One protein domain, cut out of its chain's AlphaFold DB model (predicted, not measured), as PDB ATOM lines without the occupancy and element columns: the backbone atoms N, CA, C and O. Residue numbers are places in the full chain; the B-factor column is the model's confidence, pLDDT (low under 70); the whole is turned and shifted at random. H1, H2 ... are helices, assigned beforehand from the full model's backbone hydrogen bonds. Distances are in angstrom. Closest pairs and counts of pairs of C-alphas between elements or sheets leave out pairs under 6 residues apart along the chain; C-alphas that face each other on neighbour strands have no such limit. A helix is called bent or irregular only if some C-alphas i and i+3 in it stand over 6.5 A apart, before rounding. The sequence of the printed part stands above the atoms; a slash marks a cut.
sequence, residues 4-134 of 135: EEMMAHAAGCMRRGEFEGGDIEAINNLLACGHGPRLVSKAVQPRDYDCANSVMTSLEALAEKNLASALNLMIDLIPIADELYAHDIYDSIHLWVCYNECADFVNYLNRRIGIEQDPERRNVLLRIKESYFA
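Overview. This is residues 4 to 134 of the 135 residues of an uncharacterized protein of Oxalobacteraceae bacterium (UniProt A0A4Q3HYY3). H5 runs through the middle of a compact helical body, with H4, H6, H7 and H8 grouped about it in a bundle that goes up and down, each helix running against the one before it. The first three helices, H1, H2 and H3, cross steeply at one end of the longest axis and cover that end of the bundle, while H8 lies toward the other end. The 131 printed residues hold eight named helices, H1 to H8 in chain order, and no named strand; the class is all helix. The whole is compact, with a radius of gyration of the C-alphas of 13.4 A, and rounded, with spans of 37 by 31 by 26 A.

Arrangement. H1, residues 4 to 16, touches H2, residues 21 to 32, at a steep tilt of 61 degrees, opposite ways; the closest C-alphas, of Ala 10 and Ile 27, are 6.3 A apart. H1 also touches H3, residues 36 to 43, with the closest C-alphas, of Ala 11 and Ala 43, at 4.3 A. With residues 14 to 16 alone, H1 touches H4, residues 49 to 63, about perpendicular at 85 degrees; the closest C-alphas are those of Arg 15 and Val 55, 5.6 A apart. H5, residues 67 to 83, is the hub and touches six helices. It forms a hairpin with H4 at a shallow tilt of 14 degrees, the closest C-alphas, of Ala 63 and Ala 70, being 5.0 A apart. H3 touches H5, with the closest C-alphas, of Pro 37 and Asp 76, at 5.0 A. H2 touches H5 with residues 27 to 31 alone, the closest C-alphas being those of Asn 28 and Ser 69, 6.6 A apart. H5 and H6, residues 87 to 99, form another hairpin; their closest C-alphas, of Met 74 and Ile 93, are 6.0 A apart. H7, residues 103 to 115, is apart from H6 and touches H5, closest at the C-alphas of Ala 68 and Phe 105, 5.6 A. H7 and H8, residues 119 to 133, form a hairpin at a shallow tilt of 24 degrees, with the closest C-alphas, of Ile 113 and Arg 122, at 5.8 A. Every O i to N i+4 pair is within hydrogen-bond range in H1, H2, H3, H4, H6, H7 and H8; in H5 it is 10 of 13.

Along the chain. H1 begins at C-alpha 4, (35.244, 36.057, 29.645), and is 18.5 A long. H4 is 21.0 A long, H8 20.6 A and H7 19.1 A. H5, the longest at 25.3 A, starts at C-alpha 67, (46.376, 36.680, 51.026); it has a kink of 33 degrees near residue 76 and is only just irregular, with C-alphas 76 and 79 6.8 A apart. H8 ends at C-alpha 133, (36.593, 43.627, 65.024).

Size, cuts and confidence. The two C-alphas farthest apart, of Glu 5 and Ala 134, are 40.7 A apart. The printed part has no cut, and the seven links are tight. The mean pLDDT of the printed part is 88.9, and residues 132 to 134 are under 70.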
ATOM      1  N   GLU A   4      35.689  37.455  29.611       92.62
ATOM      2  CA  GLU A   4      35.244  36.057  29.645       92.62
ATOM      3  C   GLU A   4      36.391  35.054  29.562       92.62
ATOM      4  O   GLU A   4      36.368  34.045  30.271       92.62
ATOM      5  N   GLU A   5      37.387  35.335  28.720       92.38
ATOM      6  CA  GLU A   5      38.604  34.528  28.614       92.38
ATOM      7  C   GLU A   5      39.406  34.599  29.917       92.38
ATOM      8  O   GLU A   5      39.792  33.557  30.441       92.38
ATOM      9  N   MET A   6      39.560  35.799  30.500       92.88
ATOM     10  CA  MET A   6      40.203  35.981  31.809       92.88
ATOM     11  C   MET A   6      39.494  35.165  32.892       92.88
ATOM     12  O   MET A   6      40.134  34.454  33.660       92.88
ATOM     13  N   MET A   7      38.164  35.243  32.940       94.81
ATOM     14  CA  MET A   7      37.367  34.552  33.949       94.81
ATOM     15  C   MET A   7      37.386  33.031  33.757       94.81
ATOM     16  O   MET A   7      37.419  32.293  34.736       94.81
ATOM     17  N   ALA A   8      37.372  32.539  32.513       93.81
ATOM     18  CA  ALA A   8      37.516  31.111  32.226       93.81
ATOM     19  C   ALA A   8      38.898  30.581  32.638       93.81
ATOM     20  O   ALA A   8      38.980  29.508  33.240       93.81
ATOM     21  N   HIS A   9      39.953  31.347  32.347       93.50
ATOM     22  CA  HIS A   9      41.326  31.027  32.726       93.50
ATOM     23  C   HIS A   9      41.493  30.981  34.247       93.50
ATOM     24  O   HIS A   9      41.838  29.931  34.787       93.50
ATOM     25  N   ALA A  10      41.124  32.058  34.948       94.75
ATOM     26  CA  ALA A  10      41.225  32.153  36.404       94.75
ATOM     27  C   ALA A  10      40.395  31.074  37.126       94.75
ATOM     28  O   ALA A  10      40.884  30.445  38.063       94.75
ATOM     29  N   ALA A  11      39.178  30.779  36.650       95.50
ATOM     30  CA  ALA A  11      38.374  29.675  37.182       95.50
ATOM     31  C   ALA A  11      39.048  28.309  36.964       95.50
ATOM     32  O   ALA A  11      38.929  27.407  37.791       95.50
ATOM     33  N   GLY A  12      39.759  28.143  35.844       94.56
ATOM     34  CA  GLY A  12      40.580  26.966  35.576       94.56
ATOM     35  C   GLY A  12      41.739  26.822  36.559       94.56
ATOM     36  O   GLY A  12      41.944  25.723  37.066       94.56
ATOM     37  N   CYS A  13      42.449  27.912  36.857       93.56
ATOM     38  CA  CYS A  13      43.515  27.944  37.863       93.56
ATOM     39  C   CYS A  13      42.985  27.564  39.252       93.56
ATOM     40  O   CYS A  13      43.528  26.664  39.888       93.56
ATOM     41  N   MET A  14      41.850  28.142  39.666       95.19
ATOM     42  CA  MET A  14      41.194  27.813  40.939       95.19
ATOM     43  C   MET A  14      40.799  26.341  41.060       95.19
ATOM     44  O   MET A  14      40.847  25.796  42.151       95.19
ATOM     45  N   ARG A  15      40.417  25.681  39.960       94.19
ATOM     46  CA  ARG A  15      40.107  24.242  39.982       94.19
ATOM     47  C   ARG A  15      41.338  23.348  40.097       94.19
ATOM     48  O   ARG A  15      41.204  22.208  40.525       94.19
ATOM     49  N   ARG A  16      42.500  23.816  39.634       92.50
ATOM     50  CA  ARG A  16      43.748  23.038  39.641       92.50
ATOM     51  C   ARG A  16      44.633  23.331  40.852       92.50
ATOM     52  O   ARG A  16      45.556  22.568  41.098       92.50
ATOM     53  N   GLY A  17      44.384  24.425  41.577       91.38
ATOM     54  CA  GLY A  17      45.267  24.893  42.650       91.38
ATOM     55  C   GLY A  17      46.595  25.469  42.147       91.38
ATOM     56  O   GLY A  17      47.547  25.618  42.908       91.38
ATOM     57  N   GLU A  18      46.678  25.793  40.858       91.50
ATOM     58  CA  GLU A  18      47.891  26.277  40.201       91.50
ATOM     59  C   GLU A  18      47.775  27.785  39.978       91.50
ATOM     60  O   GLU A  18      46.927  28.237  39.209       91.50
ATOM     61  N   PHE A  19      48.624  28.562  40.657       90.44
ATOM     62  CA  PHE A  19      48.644  30.024  40.558       90.44
ATOM     63  C   PHE A  19      50.059  30.520  40.266       90.44
ATOM     64  O   PHE A  19      50.936  30.467  41.138       90.44
ATOM     65  N   GLU A  20      50.283  31.012  39.054       88.81
ATOM     66  CA  GLU A  20      51.498  31.718  38.656       88.81
ATOM     67  C   GLU A  20      51.308  33.242  38.745       88.81
ATOM     68  O   GLU A  20      50.197  33.744  38.926       88.81
ATOM     69  N   GLY A  21      52.396  34.011  38.617       82.25
ATOM     70  CA  GLY A  21      52.353  35.473  38.769       82.25
ATOM     71  C   GLY A  21      51.327  36.164  37.857       82.25
ATOM     72  O   GLY A  21      50.600  37.043  38.316       82.25
ATOM     73  N   GLY A  22      51.207  35.719  36.601       86.69
ATOM     74  CA  GLY A  22      50.214  36.250  35.656       86.69
ATOM     75  C   GLY A  22      48.764  35.884  36.001       86.69
ATOM     76  O   GLY A  22      47.847  36.654  35.714       86.69
ATOM     77  N   ASP A  23      48.543  34.750  36.671       90.31
ATOM     78  CA  ASP A  23      47.206  34.317  37.094       90.31
ATOM     79  C   ASP A  23      46.691  35.185  38.240       90.31
ATOM     80  O   ASP A  23      45.529  35.596  38.255       90.31
ATOM     81  N   ILE A  24      47.579  35.506  39.184       92.31
ATOM     82  CA  ILE A  24      47.271  36.366  40.329       92.31
ATOM     83  C   ILE A  24      46.905  37.775  39.849       92.31
ATOM     84  O   ILE A  24      45.946  38.366  40.345       92.31
ATOM     85  N   GLU A  25      47.615  38.307  38.852       92.31
ATOM     86  CA  GLU A  25      47.275  39.596  38.241       92.31
ATOM     87  C   GLU A  25      45.883  39.567  37.587       92.31
ATOM     88  O   GLU A  25      45.077  40.481  37.785       92.31
ATOM     89  N   ALA A  26      45.551  38.492  36.866       92.06
ATOM     90  CA  ALA A  26      44.226  38.329  36.274       92.06
ATOM     91  C   ALA A  26      43.115  38.266  37.339       92.06
ATOM     92  O   ALA A  26      42.077  38.913  37.174       92.06
ATOM     93  N   ILE A  27      43.338  37.542  38.442       94.25
ATOM     94  CA  ILE A  27      42.410  37.464  39.581       94.25
ATOM     95  C   ILE A  27      42.213  38.843  40.217       94.25
ATOM     96  O   ILE A  27      41.073  39.271  40.398       94.25
ATOM     97  N   ASN A  28      43.299  39.570  40.494       92.44
ATOM     98  CA  ASN A  28      43.248  40.919  41.060       92.44
ATOM     99  C   ASN A  28      42.409  41.865  40.190       92.44
ATOM    100  O   ASN A  28      41.549  42.582  40.703       92.44
ATOM    101  N   ASN A  29      42.613  41.832  38.870       92.44
ATOM    102  CA  ASN A  29      41.856  42.655  37.928       92.44
ATOM    103  C   ASN A  29      40.357  42.314  37.943       92.44
ATOM    104  O   ASN A  29      39.514  43.210  37.955       92.44
ATOM    105  N   LEU A  30      40.005  41.024  37.999       93.62
ATOM    106  CA  LEU A  30      38.610  40.586  38.108       93.62
ATOM    107  C   LEU A  30      37.975  41.029  39.436       93.62
ATOM    108  O   LEU A  30      36.847  41.527  39.438       93.62
ATOM    109  N   LEU A  31      38.695  40.895  40.553       91.06
ATOM    110  CA  LEU A  31      38.236  41.334  41.874       91.06
ATOM    111  C   LEU A  31      38.043  42.855  41.938       91.06
ATOM    112  O   LEU A  31      37.021  43.317  42.446       91.06
ATOM    113  N   ALA A  32      38.963  43.633  41.362       88.56
ATOM    114  CA  ALA A  32      38.855  45.090  41.282       88.56
ATOM    115  C   ALA A  32      37.609  45.546  40.499       88.56
ATOM    116  O   ALA A  32      37.006  46.566  40.835       88.56
ATOM    117  N   CYS A  33      37.184  44.762  39.505       88.81
ATOM    118  CA  CYS A  33      35.960  44.980  38.732       88.81
ATOM    119  C   CYS A  33      34.691  44.381  39.372       88.81
ATOM    120  O   CYS A  33      33.618  44.451  38.772       88.81
ATOM    121  N   GLY A  34      34.779  43.786  40.567       86.38
ATOM    122  CA  GLY A  34      33.635  43.187  41.260       86.38
ATOM    123  C   GLY A  34      33.172  41.848  40.675       86.38
ATOM    124  O   GLY A  34      32.033  41.439  40.893       86.38
ATOM    125  N   HIS A  35      34.028  41.149  39.925       92.38
ATOM    126  CA  HIS A  35      33.703  39.859  39.308       92.38
ATOM    127  C   HIS A  35      33.962  38.642  40.209       92.38
ATOM    128  O   HIS A  35      33.754  37.520  39.751       92.38
ATOM    129  N   GLY A  36      34.359  38.837  41.471       92.38
ATOM    130  CA  GLY A  36      34.652  37.764  42.431       92.38
ATOM    131  C   GLY A  36      33.562  36.684  42.536       92.38
ATOM    132  O   GLY A  36      33.847  35.529  42.214       92.38
ATOM    133  N   PRO A  37      32.286  37.031  42.814       91.75
ATOM    134  CA  PRO A  37      31.207  36.040  42.903       91.75
ATOM    135  C   PRO A  37      31.023  35.225  41.619       91.75
ATOM    136  O   PRO A  37      30.809  34.013  41.643       91.75
ATOM    137  N   ARG A  38      31.139  35.891  40.465       93.25
ATOM    138  CA  ARG A  38      30.982  35.253  39.155       93.25
ATOM    139  C   ARG A  38      32.162  34.338  38.835       93.25
ATOM    140  O   ARG A  38      31.964  33.285  38.235       93.25
ATOM    141  N   LEU A  39      33.367  34.724  39.246       95.69
ATOM    142  CA  LEU A  39      34.568  33.909  39.123       95.69
ATOM    143  C   LEU A  39      34.450  32.631  39.967       95.69
ATOM    144  O   LEU A  39      34.634  31.544  39.422       95.69
ATOM    145  N   VAL A  40      34.062  32.745  41.242       95.38
ATOM    146  CA  VAL A  40      33.862  31.593  42.141       95.38
ATOM    147  C   VAL A  40      32.767  30.662  41.612       95.38
ATOM    148  O   VAL A  40      32.996  29.463  41.472       95.38
ATOM    149  N   SER A  41      31.627  31.209  41.179       93.75
ATOM    150  CA  SER A  41      30.552  30.424  40.553       93.75
ATOM    151  C   SER A  41      30.987  29.713  39.265       93.75
ATOM    152  O   SER A  41      30.471  28.644  38.953       93.75
ATOM    153  N   LYS A  42      31.948  30.265  38.512       95.25
ATOM    154  CA  LYS A  42      32.506  29.615  37.315       95.25
ATOM    155  C   LYS A  42      33.572  28.570  37.658       95.25
ATOM    156  O   LYS A  42      33.859  27.707  36.824       95.25
ATOM    157  N   ALA A  43      34.196  28.667  38.832       95.94
ATOM    158  CA  ALA A  43      35.179  27.711  39.327       95.94
ATOM    159  C   ALA A  43      34.506  26.451  39.885       95.94
ATOM    160  O   ALA A  43      34.953  25.350  39.559       95.94
ATOM    161  N   VAL A  44      33.418  26.619  40.644       95.44
ATOM    162  CA  VAL A  44      32.705  25.539  41.337       95.44
ATOM    163  C   VAL A  44      31.596  24.949  40.464       95.44
ATOM    164  O   VAL A  44      30.776  25.674  39.902       95.44
ATOM    165  N   GLN A  45      31.549  23.622  40.349       89.88
ATOM    166  CA  GLN A  45      30.457  22.946  39.651       89.88
ATOM    167  C   GLN A  45      29.161  22.995  40.485       89.88
ATOM    168  O   GLN A  45      29.211  22.844  41.707       89.88
ATOM    169  N   PRO A  46      27.981  23.198  39.868       87.00
ATOM    170  CA  PRO A  46      26.726  23.265  40.610       87.00
ATOM    171  C   PRO A  46      26.455  21.982  41.401       87.00
ATOM    172  O   PRO A  46      26.489  20.893  40.833       87.00
ATOM    173  N   ARG A  47      26.092  22.127  42.682       88.75
ATOM    174  CA  ARG A  47      25.748  21.009  43.584       88.75
ATOM    175  C   ARG A  47      26.880  19.997  43.814       88.75
ATOM    176  O   ARG A  47      26.607  18.869  44.215       88.75
ATOM    177  N   ASP A  48      28.123  20.392  43.567       94.06
ATOM    178  CA  ASP A  48      29.297  19.540  43.730       94.06
ATOM    179  C   ASP A  48      30.115  19.989  44.951       94.06
ATOM    180  O   ASP A  48      30.878  20.959  44.897       94.06
ATOM    181  N   TYR A  49      29.917  19.279  46.065       94.38
ATOM    182  CA  TYR A  49      30.635  19.517  47.316       94.38
ATOM    183  C   TYR A  49      32.143  19.300  47.171       94.38
ATOM    184  O   TYR A  49      32.923  20.141  47.612       94.38
ATOM    185  N   ASP A  50      32.560  18.213  46.520       95.38
ATOM    186  CA  ASP A  50      33.978  17.879  46.372       95.38
ATOM    187  C   ASP A  50      34.694  18.935  45.523       95.38
ATOM    188  O   ASP A  50      35.821  19.339  45.826       95.38
ATOM    189  N   CYS A  51      34.016  19.455  44.495       95.31
ATOM    190  CA  CYS A  51      34.516  20.578  43.712       95.31
ATOM    191  C   CYS A  51      34.625  21.859  44.550       95.31
ATOM    192  O   CYS A  51      35.657  22.528  44.479       95.31
ATOM    193  N   ALA A  52      33.608  22.195  45.349       96.50
ATOM    194  CA  ALA A  52      33.646  23.366  46.226       96.50
ATOM    195  C   ALA A  52      34.780  23.270  47.258       96.50
ATOM    196  O   ALA A  52      35.520  24.234  47.451       96.50
ATOM    197  N   ASN A  53      34.964  22.093  47.858       95.75
ATOM    198  CA  ASN A  53      36.018  21.837  48.832       95.75
ATOM    199  C   ASN A  53      37.416  21.908  48.190       95.75
ATOM    200  O   ASN A  53      38.312  22.552  48.724       95.75
ATOM    201  N   SER A  54      37.589  21.343  46.991       96.62
ATOM    202  CA  SER A  54      38.840  21.457  46.224       96.62
ATOM    203  C   SER A  54      39.176  22.910  45.853       96.62
ATOM    204  O   SER A  54      40.332  23.340  45.940       96.62
ATOM    205  N   VAL A  55      38.160  23.705  45.489       97.50
ATOM    206  CA  VAL A  55      38.331  25.146  45.263       97.50
ATOM    207  C   VAL A  55      38.723  25.850  46.560       97.50
ATOM    208  O   VAL A  55      39.639  26.666  46.517       97.50
ATOM    209  N   MET A  56      38.113  25.516  47.702       97.12
ATOM    210  CA  MET A  56      38.521  26.059  49.001       97.12
ATOM    211  C   MET A  56      40.003  25.773  49.275       97.12
ATOM    212  O   MET A  56      40.761  26.720  49.454       97.12
ATOM    213  N   THR A  57      40.454  24.518  49.178       96.62
ATOM    214  CA  THR A  57      41.879  24.150  49.338       96.62
ATOM    215  C   THR A  57      42.794  24.916  48.377       96.62
ATOM    216  O   THR A  57      43.889  25.345  48.737       96.62
ATOM    217  N   SER A  58      42.344  25.147  47.144       97.31
ATOM    218  CA  SER A  58      43.098  25.947  46.174       97.31
ATOM    219  C   SER A  58      43.213  27.415  46.598       97.31
ATOM    220  O   SER A  58      44.255  28.036  46.397       97.31
ATOM    221  N   LEU A  59      42.176  27.985  47.214       97.19
ATOM    222  CA  LEU A  59      42.231  29.340  47.766       97.19
ATOM    223  C   LEU A  59      43.181  29.436  48.966       97.19
ATOM    224  O   LEU A  59      43.853  30.454  49.110       97.19
ATOM    225  N   GLU A  60      43.301  28.387  49.779       95.12
ATOM    226  CA  GLU A  60      44.300  28.322  50.856       95.12
ATOM    227  C   GLU A  60      45.725  28.369  50.287       95.12
ATOM    228  O   GLU A  60      46.548  29.165  50.732       95.12
ATOM    229  N   ALA A  61      45.996  27.613  49.217       94.00
ATOM    230  CA  ALA A  61      47.277  27.675  48.511       94.00
ATOM    231  C   ALA A  61      47.529  29.047  47.849       94.00
ATOM    232  O   ALA A  61      48.668  29.512  47.768       94.00
ATOM    233  N   LEU A  62      46.476  29.726  47.375       95.44
ATOM    234  CA  LEU A  62      46.583  31.102  46.886       95.44
ATOM    235  C   LEU A  62      46.939  32.076  48.018       95.44
ATOM    236  O   LEU A  62      47.673  33.032  47.764       95.44
ATOM    237  N   ALA A  63      46.468  31.844  49.246       93.94
ATOM    238  CA  ALA A  63      46.717  32.732  50.379       93.94
ATOM    239  C   ALA A  63      48.214  32.865  50.701       93.94
ATOM    240  O   ALA A  63      48.664  33.957  51.047       93.94
ATOM    241  N   GLU A  64      49.004  31.809  50.475       91.25
ATOM    242  CA  GLU A  64      50.470  31.835  50.615       91.25
ATOM    243  C   GLU A  64      51.156  32.808  49.639       91.25
ATOM    244  O   GLU A  64      52.265  33.278  49.893       91.25
ATOM    245  N   LYS A  65      50.506  33.116  48.511       92.56
ATOM    246  CA  LYS A  65      51.044  33.968  47.437       92.56
ATOM    247  C   LYS A  65      50.410  35.356  47.415       92.56
ATOM    248  O   LYS A  65      51.075  36.334  47.083       92.56
ATOM    249  N   ASN A  66      49.116  35.439  47.709       93.19
ATOM    250  CA  ASN A  66      48.331  36.667  47.737       93.19
ATOM    251  C   ASN A  66      47.127  36.496  48.675       93.19
ATOM    252  O   ASN A  66      46.019  36.149  48.253       93.19
ATOM    253  N   LEU A  67      47.364  36.785  49.955       91.88
ATOM    254  CA  LEU A  67      46.376  36.680  51.026       91.88
ATOM    255  C   LEU A  67      45.089  37.466  50.730       91.88
ATOM    256  O   LEU A  67      43.993  36.933  50.874       91.88
ATOM    257  N   ALA A  68      45.207  38.715  50.275       91.44
ATOM    258  CA  ALA A  68      44.047  39.575  50.043       91.44
ATOM    259  C   ALA A  68      43.091  38.989  48.991       91.44
ATOM    260  O   ALA A  68      41.876  38.973  49.183       91.44
ATOM    261  N   SER A  69      43.634  38.472  47.885       93.31
ATOM    262  CA  SER A  69      42.821  37.833  46.842       93.31
ATOM    263  C   SER A  69      42.157  36.556  47.325       93.31
ATOM    264  O   SER A  69      40.980  36.342  47.037       93.31
ATOM    265  N   ALA A  70      42.903  35.729  48.059       95.50
ATOM    266  CA  ALA A  70      42.386  34.487  48.612       95.50
ATOM    267  C   ALA A  70      41.198  34.750  49.540       95.50
ATOM    268  O   ALA A  70      40.119  34.215  49.299       95.50
ATOM    269  N   LEU A  71      41.349  35.648  50.520       93.56
ATOM    270  CA  LEU A  71      40.280  35.975  51.465       93.56
ATOM    271  C   LEU A  71      39.037  36.554  50.766       93.56
ATOM    272  O   LEU A  71      37.908  36.207  51.116       93.56
ATOM    273  N   ASN A  72      39.218  37.393  49.740       93.38
ATOM    274  CA  ASN A  72      38.096  37.936  48.969       93.38
ATOM    275  C   ASN A  72      37.313  36.833  48.237       93.38
ATOM    276  O   ASN A  72      36.082  36.822  48.275       93.38
ATOM    277  N   LEU A  73      38.015  35.887  47.607       95.75
ATOM    278  CA  LEU A  73      37.392  34.756  46.913       95.75
ATOM    279  C   LEU A  73      36.775  33.738  47.881       95.75
ATOM    280  O   LEU A  73      35.736  33.167  47.566       95.75
ATOM    281  N   MET A  74      37.370  33.541  49.061       95.31
ATOM    282  CA  MET A  74      36.818  32.702  50.129       95.31
ATOM    283  C   MET A  74      35.461  33.238  50.598       95.31
ATOM    284  O   MET A  74      34.500  32.485  50.707       95.31
ATOM    285  N   ILE A  75      35.328  34.554  50.784       92.25
ATOM    286  CA  ILE A  75      34.027  35.165  51.094       92.25
ATOM    287  C   ILE A  75      33.020  34.965  49.964       92.25
ATOM    288  O   ILE A  75      31.849  34.692  50.220       92.25
ATOM    289  N   ASP A  76      33.452  35.076  48.714       93.69
ATOM    290  CA  ASP A  76      32.564  34.855  47.574       93.69
ATOM    291  C   ASP A  76      32.180  33.375  47.371       93.69
ATOM    292  O   ASP A  76      31.253  33.093  46.611       93.69
ATOM    293  N   LEU A  77      32.832  32.441  48.075       94.62
ATOM    294  CA  LEU A  77      32.464  31.022  48.130       94.62
ATOM    295  C   LEU A  77      31.312  30.741  49.107       94.62
ATOM    296  O   LEU A  77      30.593  29.761  48.914       94.62
ATOM    297  N   ILE A  78      31.078  31.611  50.099       90.88
ATOM    298  CA  ILE A  78      30.023  31.457  51.120       90.88
ATOM    299  C   ILE A  78      28.651  31.119  50.521       90.88
ATOM    300  O   ILE A  78      28.063  30.136  50.959       90.88
ATOM    301  N   PRO A  79      28.132  31.853  49.515       88.69
ATOM    302  CA  PRO A  79      26.817  31.554  48.950       88.69
ATOM    303  C   PRO A  79      26.705  30.132  48.395       88.69
ATOM    304  O   PRO A  79      25.649  29.518  48.477       88.69
ATOM    305  N   ILE A  80      27.799  29.611  47.834       91.94
ATOM    306  CA  ILE A  80      27.840  28.261  47.270       91.94
ATOM    307  C   ILE A  80      27.941  27.230  48.397       91.94
ATOM    308  O   ILE A  80      27.247  26.219  48.357       91.94
ATOM    309  N   ALA A  81      28.762  27.493  49.419       90.62
ATOM    310  CA  ALA A  81      28.845  26.645  50.606       90.62
ATOM    311  C   ALA A  81      27.488  26.537  51.325       90.62
ATOM    312  O   ALA A  81      27.108  25.450  51.755       90.62
ATOM    313  N   ASP A  82      26.735  27.637  51.387       88.06
ATOM    314  CA  ASP A  82      25.373  27.695  51.921       88.06
ATOM    315  C   ASP A  82      24.415  26.767  51.176       88.06
ATOM    316  O   ASP A  82      23.779  25.898  51.766       88.06
ATOM    317  N   GLU A  83      24.378  26.902  49.849       90.06
ATOM    318  CA  GLU A  83      23.521  26.102  48.971       90.06
ATOM    319  C   GLU A  83      23.852  24.601  49.034       90.06
ATOM    320  O   GLU A  83      22.987  23.759  48.774       90.06
ATOM    321  N   LEU A  84      25.096  24.264  49.381       92.06
ATOM    322  CA  LEU A  84      25.589  22.898  49.543       92.06
ATOM    323  C   LEU A  84      25.445  22.352  50.971       92.06
ATOM    324  O   LEU A  84      25.715  21.169  51.173       92.06
ATOM    325  N   TYR A  85      25.048  23.173  51.950       90.06
ATOM    326  CA  TYR A  85      25.119  22.846  53.381       90.06
ATOM    327  C   TYR A  85      26.534  22.411  53.826       90.06
ATOM    328  O   TYR A  85      26.709  21.513  54.650       90.06
ATOM    329  N   ALA A  86      27.564  23.045  53.260       89.56
ATOM    330  CA  ALA A  86      28.971  22.711  53.455       89.56
ATOM    331  C   ALA A  86      29.561  23.417  54.691       89.56
ATOM    332  O   ALA A  86      30.298  24.398  54.569       89.56
ATOM    333  N   HIS A  87      29.235  22.923  55.888       88.75
ATOM    334  CA  HIS A  87      29.702  23.506  57.155       88.75
ATOM    335  C   HIS A  87      31.234  23.562  57.279       88.75
ATOM    336  O   HIS A  87      31.764  24.569  57.734       88.75
ATOM    337  N   ASP A  88      31.946  22.551  56.778       91.94
ATOM    338  CA  ASP A  88      33.412  22.507  56.836       91.94
ATOM    339  C   ASP A  88      34.057  23.667  56.055       91.94
ATOM    340  O   ASP A  88      35.039  24.262  56.494       91.94
ATOM    341  N   ILE A  89      33.472  24.046  54.910       93.25
ATOM    342  CA  ILE A  89      33.950  25.181  54.107       93.25
ATOM    343  C   ILE A  89      33.728  26.491  54.870       93.25
ATOM    344  O   ILE A  89      34.608  27.351  54.886       93.25
ATOM    345  N   TYR A  90      32.578  26.642  55.531       86.62
ATOM    346  CA  TYR A  90      32.296  27.805  56.370       86.62
ATOM    347  C   TYR A  90      33.295  27.966  57.511       86.62
ATOM    348  O   TYR A  90      33.817  29.066  57.709       86.62
ATOM    349  N   ASP A  91      33.568  26.879  58.229       88.19
ATOM    350  CA  ASP A  91      34.507  26.879  59.347       88.19
ATOM    351  C   ASP A  91      35.915  27.238  58.863       88.19
ATOM    352  O   ASP A  91      36.562  28.109  59.447       88.19
ATOM    353  N   SER A  92      36.358  26.671  57.739       92.50
ATOM    354  CA  SER A  92      37.646  27.020  57.134       92.50
ATOM    355  C   SER A  92      37.717  28.495  56.734       92.50
ATOM    356  O   SER A  92      38.693  29.167  57.069       92.50
ATOM    357  N   ILE A  93      36.687  29.043  56.075       90.12
ATOM    358  CA  ILE A  93      36.641  30.474  55.722       90.12
ATOM    359  C   ILE A  93      36.715  31.334  56.987       90.12
ATOM    360  O   ILE A  93      37.476  32.300  57.031       90.12
ATOM    361  N   HIS A  94      35.948  30.986  58.023       84.12
ATOM    362  CA  HIS A  94      35.941  31.717  59.284       84.12
ATOM    363  C   HIS A  94      37.324  31.718  59.951       84.12
ATOM    364  O   HIS A  94      37.795  32.784  60.350       84.12
ATOM    365  N   LEU A  95      37.996  30.563  60.019       87.50
ATOM    366  CA  LEU A  95      39.349  30.442  60.566       87.50
ATOM    367  C   LEU A  95      40.347  31.281  59.761       87.50
ATOM    368  O   LEU A  95      41.069  32.093  60.338       87.50
ATOM    369  N   TRP A  96      40.365  31.140  58.433       90.62
ATOM    370  CA  TRP A  96      41.278  31.897  57.574       90.62
ATOM    371  C   TRP A  96      41.103  33.394  57.719       90.62
ATOM    372  O   TRP A  96      42.099  34.109  57.838       90.62
ATOM    373  N   VAL A  97      39.852  33.856  57.744       82.88
ATOM    374  CA  VAL A  97      39.563  35.260  57.984       82.88
ATOM    375  C   VAL A  97      40.099  35.653  59.351       82.88
ATOM    376  O   VAL A  97      40.989  36.485  59.381       82.88
ATOM    377  N   CYS A  98      39.664  35.024  60.448       79.81
ATOM    378  CA  CYS A  98      40.015  35.448  61.811       79.81
ATOM    379  C   CYS A  98      41.520  35.442  62.115       79.81
ATOM    380  O   CYS A  98      41.985  36.290  62.871       79.81
ATOM    381  N   TYR A  99      42.290  34.520  61.535       84.25
ATOM    382  CA  TYR A  99      43.722  34.398  61.826       84.25
ATOM    383  C   TYR A  99      44.631  35.321  61.006       84.25
ATOM    384  O   TYR A  99      45.812  35.434  61.334       84.25
ATOM    385  N   ASN A 100      44.134  35.971  59.950       82.25
ATOM    386  CA  ASN A 100      44.995  36.686  59.007       82.25
ATOM    387  C   ASN A 100      44.575  38.142  58.838       82.25
ATOM    388  O   ASN A 100      43.687  38.409  58.037       82.25
ATOM    389  N   GLU A 101      45.244  39.077  59.524       73.00
ATOM    390  CA  GLU A 101      45.027  40.530  59.403       73.00
ATOM    391  C   GLU A 101      45.265  41.053  57.973       73.00
ATOM    392  O   GLU A 101      46.386  41.036  57.460       73.00
ATOM    393  N   CYS A 102      44.218  41.563  57.314       76.12
ATOM    394  CA  CYS A 102      44.322  42.114  55.961       76.12
ATOM    395  C   CYS A 102      43.418  43.346  55.752       76.12
ATOM    396  O   CYS A 102      42.194  43.250  55.677       76.12
ATOM    397  N   ALA A 103      44.017  44.531  55.594       74.12
ATOM    398  CA  ALA A 103      43.268  45.778  55.390       74.12
ATOM    399  C   ALA A 103      42.461  45.794  54.073       74.12
ATOM    400  O   ALA A 103      41.333  46.295  54.025       74.12
ATOM    401  N   ASP A 104      43.009  45.206  53.007       75.12
ATOM    402  CA  ASP A 104      42.329  45.114  51.712       75.12
ATOM    403  C   ASP A 104      41.095  44.210  51.777       75.12
ATOM    404  O   ASP A 104      40.062  44.521  51.173       75.12
ATOM    405  N   PHE A 105      41.175  43.147  52.578       79.94
ATOM    406  CA  PHE A 105      40.052  42.266  52.866       79.94
ATOM    407  C   PHE A 105      38.913  43.013  53.571       79.94
ATOM    408  O   PHE A 105      37.763  42.927  53.148       79.94
ATOM    409  N   VAL A 106      39.214  43.836  54.581       77.62
ATOM    410  CA  VAL A 106      38.202  44.647  55.284       77.62
ATOM    411  C   VAL A 106      37.450  45.567  54.320       77.62
ATOM    412  O   VAL A 106      36.216  45.660  54.351       77.62
ATOM    413  N   ASN A 107      38.181  46.239  53.429       81.44
ATOM    414  CA  ASN A 107      37.590  47.100  52.406       81.44
ATOM    415  C   ASN A 107      36.711  46.313  51.427       81.44
ATOM    416  O   ASN A 107      35.696  46.826  50.948       81.44
ATOM    417  N   TYR A 108      37.090  45.080  51.097       84.50
ATOM    418  CA  TYR A 108      36.276  44.197  50.272       84.50
ATOM    419  C   TYR A 108      35.005  43.739  50.994       84.50
ATOM    420  O   TYR A 108      33.910  43.903  50.457       84.50
ATOM    421  N   LEU A 109      35.129  43.266  52.237       84.00
ATOM    422  CA  LEU A 109      34.018  42.793  53.058       84.00
ATOM    423  C   LEU A 109      32.959  43.884  53.252       84.00
ATOM    424  O   LEU A 109      31.773  43.644  53.033       84.00
ATOM    425  N   ASN A 110      33.379  45.115  53.562       85.88
ATOM    426  CA  ASN A 110      32.470  46.259  53.676       85.88
ATOM    427  C   ASN A 110      31.725  46.552  52.366       85.88
ATOM    428  O   ASN A 110      30.521  46.821  52.387       85.88
ATOM    429  N   ARG A 111      32.415  46.470  51.221       85.88
ATOM    430  CA  ARG A 111      31.783  46.631  49.903       85.88
ATOM    431  C   ARG A 111      30.776  45.518  49.631       85.88
ATOM    432  O   ARG A 111      29.665  45.826  49.210       85.88
ATOM    433  N   ARG A 112      31.123  44.255  49.909       85.19
ATOM    434  CA  ARG A 112      30.219  43.105  49.734       85.19
ATOM    435  C   ARG A 112      28.977  43.226  50.613       85.19
ATOM    436  O   ARG A 112      27.882  43.110  50.080       85.19
ATOM    437  N   ILE A 113      29.116  43.573  51.895       87.94
ATOM    438  CA  ILE A 113      27.978  43.826  52.800       87.94
ATOM    439  C   ILE A 113      27.051  44.917  52.244       87.94
ATOM    440  O   ILE A 113      25.831  44.761  52.277       87.94
ATOM    441  N   GLY A 114      27.618  46.009  51.719       87.00
ATOM    442  CA  GLY A 114      26.850  47.140  51.191       87.00
ATOM    443  C   GLY A 114      26.039  46.829  49.930       87.00
ATOM    444  O   GLY A 114      25.030  47.490  49.687       87.00
ATOM    445  N   ILE A 115      26.452  45.832  49.139       86.50
ATOM    446  CA  ILE A 115      25.753  45.435  47.905       86.50
ATOM    447  C   ILE A 115      24.928  44.153  48.049       86.50
ATOM    448  O   ILE A 115      24.038  43.932  47.228       86.50
ATOM    449  N   GLU A 116      25.205  43.324  49.060       85.50
ATOM    450  CA  GLU A 116      24.497  42.066  49.303       85.50
ATOM    451  C   GLU A 116      23.033  42.346  49.632       85.50
ATOM    452  O   GLU A 116      22.757  43.056  50.594       85.50
ATOM    453  N   GLN A 117      22.103  41.832  48.828       83.25
ATOM    454  CA  GLN A 117      20.664  42.080  48.989       83.25
ATOM    455  C   GLN A 117      19.981  40.986  49.808       83.25
ATOM    456  O   GLN A 117      18.924  41.238  50.385       83.25
ATOM    457  N   ASP A 118      20.582  39.797  49.875       79.94
ATOM    458  CA  ASP A 118      20.064  38.681  50.653       79.94
ATOM    459  C   ASP A 118      20.331  38.904  52.159       79.94
ATOM    460  O   ASP A 118      21.492  39.044  52.564       79.94
ATOM    461  N   PRO A 119      19.289  38.970  53.014       83.94
ATOM    462  CA  PRO A 119      19.464  39.236  54.440       83.94
ATOM    463  C   PRO A 119      20.261  38.162  55.187       83.94
ATOM    464  O   PRO A 119      21.017  38.497  56.098       83.94
ATOM    465  N   GLU A 120      20.110  36.888  54.825       76.44
ATOM    466  CA  GLU A 120      20.791  35.780  55.500       76.44
ATOM    467  C   GLU A 120      22.281  35.792  55.161       76.44
ATOM    468  O   GLU A 120      23.126  35.780  56.064       76.44
ATOM    469  N   ARG A 121      22.615  35.963  53.878       77.31
ATOM    470  CA  ARG A 121      24.006  36.106  53.423       77.31
ATOM    471  C   ARG A 121      24.648  37.362  53.994       77.31
ATOM    472  O   ARG A 121      25.775  37.307  54.487       77.31
ATOM    473  N   ARG A 122      23.924  38.486  54.025       85.38
ATOM    474  CA  ARG A 122      24.406  39.716  54.670       85.38
ATOM    475  C   ARG A 122      24.713  39.484  56.152       85.38
ATOM    476  O   ARG A 122      25.751  39.945  56.619       85.38
ATOM    477  N   ASN A 123      23.873  38.743  56.877       82.75
ATOM    478  CA  ASN A 123      24.116  38.400  58.282       82.75
ATOM    479  C   ASN A 123      25.341  37.494  58.474       82.75
ATOM    480  O   ASN A 123      26.040  37.626  59.476       82.75
ATOM    481  N   VAL A 124      25.640  36.583  57.542       80.12
ATOM    482  CA  VAL A 124      26.906  35.828  57.565       80.12
ATOM    483  C   VAL A 124      28.098  36.780  57.440       80.12
ATOM    484  O   VAL A 124      28.996  36.744  58.279       80.12
ATOM    485  N   LEU A 125      28.087  37.675  56.449       84.50
ATOM    486  CA  LEU A 125      29.171  38.643  56.243       84.50
ATOM    487  C   LEU A 125      29.346  39.589  57.443       84.50
ATOM    488  O   LEU A 125      30.473  39.916  57.812       84.50
ATOM    489  N   LEU A 126      28.242  40.009  58.071       85.81
ATOM    490  CA  LEU A 126      28.257  40.815  59.293       85.81
ATOM    491  C   LEU A 126      28.860  40.053  60.476       85.81
ATOM    492  O   LEU A 126      29.712  40.613  61.152       85.81
ATOM    493  N   ARG A 127      28.514  38.775  60.680       82.25
ATOM    494  CA  ARG A 127      29.123  37.941  61.735       82.25
ATOM    495  C   ARG A 127      30.623  37.749  61.533       82.25
ATOM    496  O   ARG A 127      31.386  37.811  62.494       82.25
ATOM    497  N   ILE A 128      31.053  37.550  60.286       79.94
ATOM    498  CA  ILE A 128      32.480  37.481  59.946       79.94
ATOM    499  C   ILE A 128      33.165  38.802  60.292       79.94
ATOM    500  O   ILE A 128      34.207  38.798  60.938       79.94
ATOM    501  N   LYS A 129      32.551  39.932  59.924       83.06
ATOM    502  CA  LYS A 129      33.051  41.261  60.275       83.06
ATOM    503  C   LYS A 129      33.153  41.434  61.794       83.06
ATOM    504  O   LYS A 129      34.200  41.827  62.283       83.06
ATOM    505  N   GLU A 130      32.099  41.131  62.541       82.00
ATOM    506  CA  GLU A 130      32.069  41.256  64.005       82.00
ATOM    507  C   GLU A 130      33.150  40.408  64.679       82.00
ATOM    508  O   GLU A 130      33.831  40.907  65.564       82.00
ATOM    509  N   SER A 131      33.373  39.179  64.210       72.62
ATOM    510  CA  SER A 131      34.423  38.290  64.740       72.62
ATOM    511  C   SER A 131      35.836  38.846  64.539       72.62
ATOM    512  O   SER A 131      36.752  38.493  65.270       72.62
ATOM    513  N   TYR A 132      36.004  39.719  63.548       67.12
ATOM    514  CA  TYR A 132      37.277  40.318  63.169       67.12
ATOM    515  C   TYR A 132      37.570  41.649  63.872       67.12
ATOM    516  O   TYR A 132      38.717  42.075  63.947       67.12
ATOM    517  N   PHE A 133      36.523  42.320  64.358       66.00
ATOM    518  CA  PHE A 133      36.593  43.627  65.024       66.00
ATOM    519  C   PHE A 133      36.099  43.578  66.475       66.00
ATOM    520  O   PHE A 133      35.836  44.625  67.067       66.00
ATOM    521  N   ALA A 134      35.912  42.382  67.033       60.38
ATOM    522  CA  ALA A 134      35.663  42.203  68.452       60.38
ATOM    523  C   ALA A 134      37.000  42.352  69.185       60.38
ATOM    524  O   ALA A 134      37.769  41.398  69.266       60.38
TER     525      ALA A 134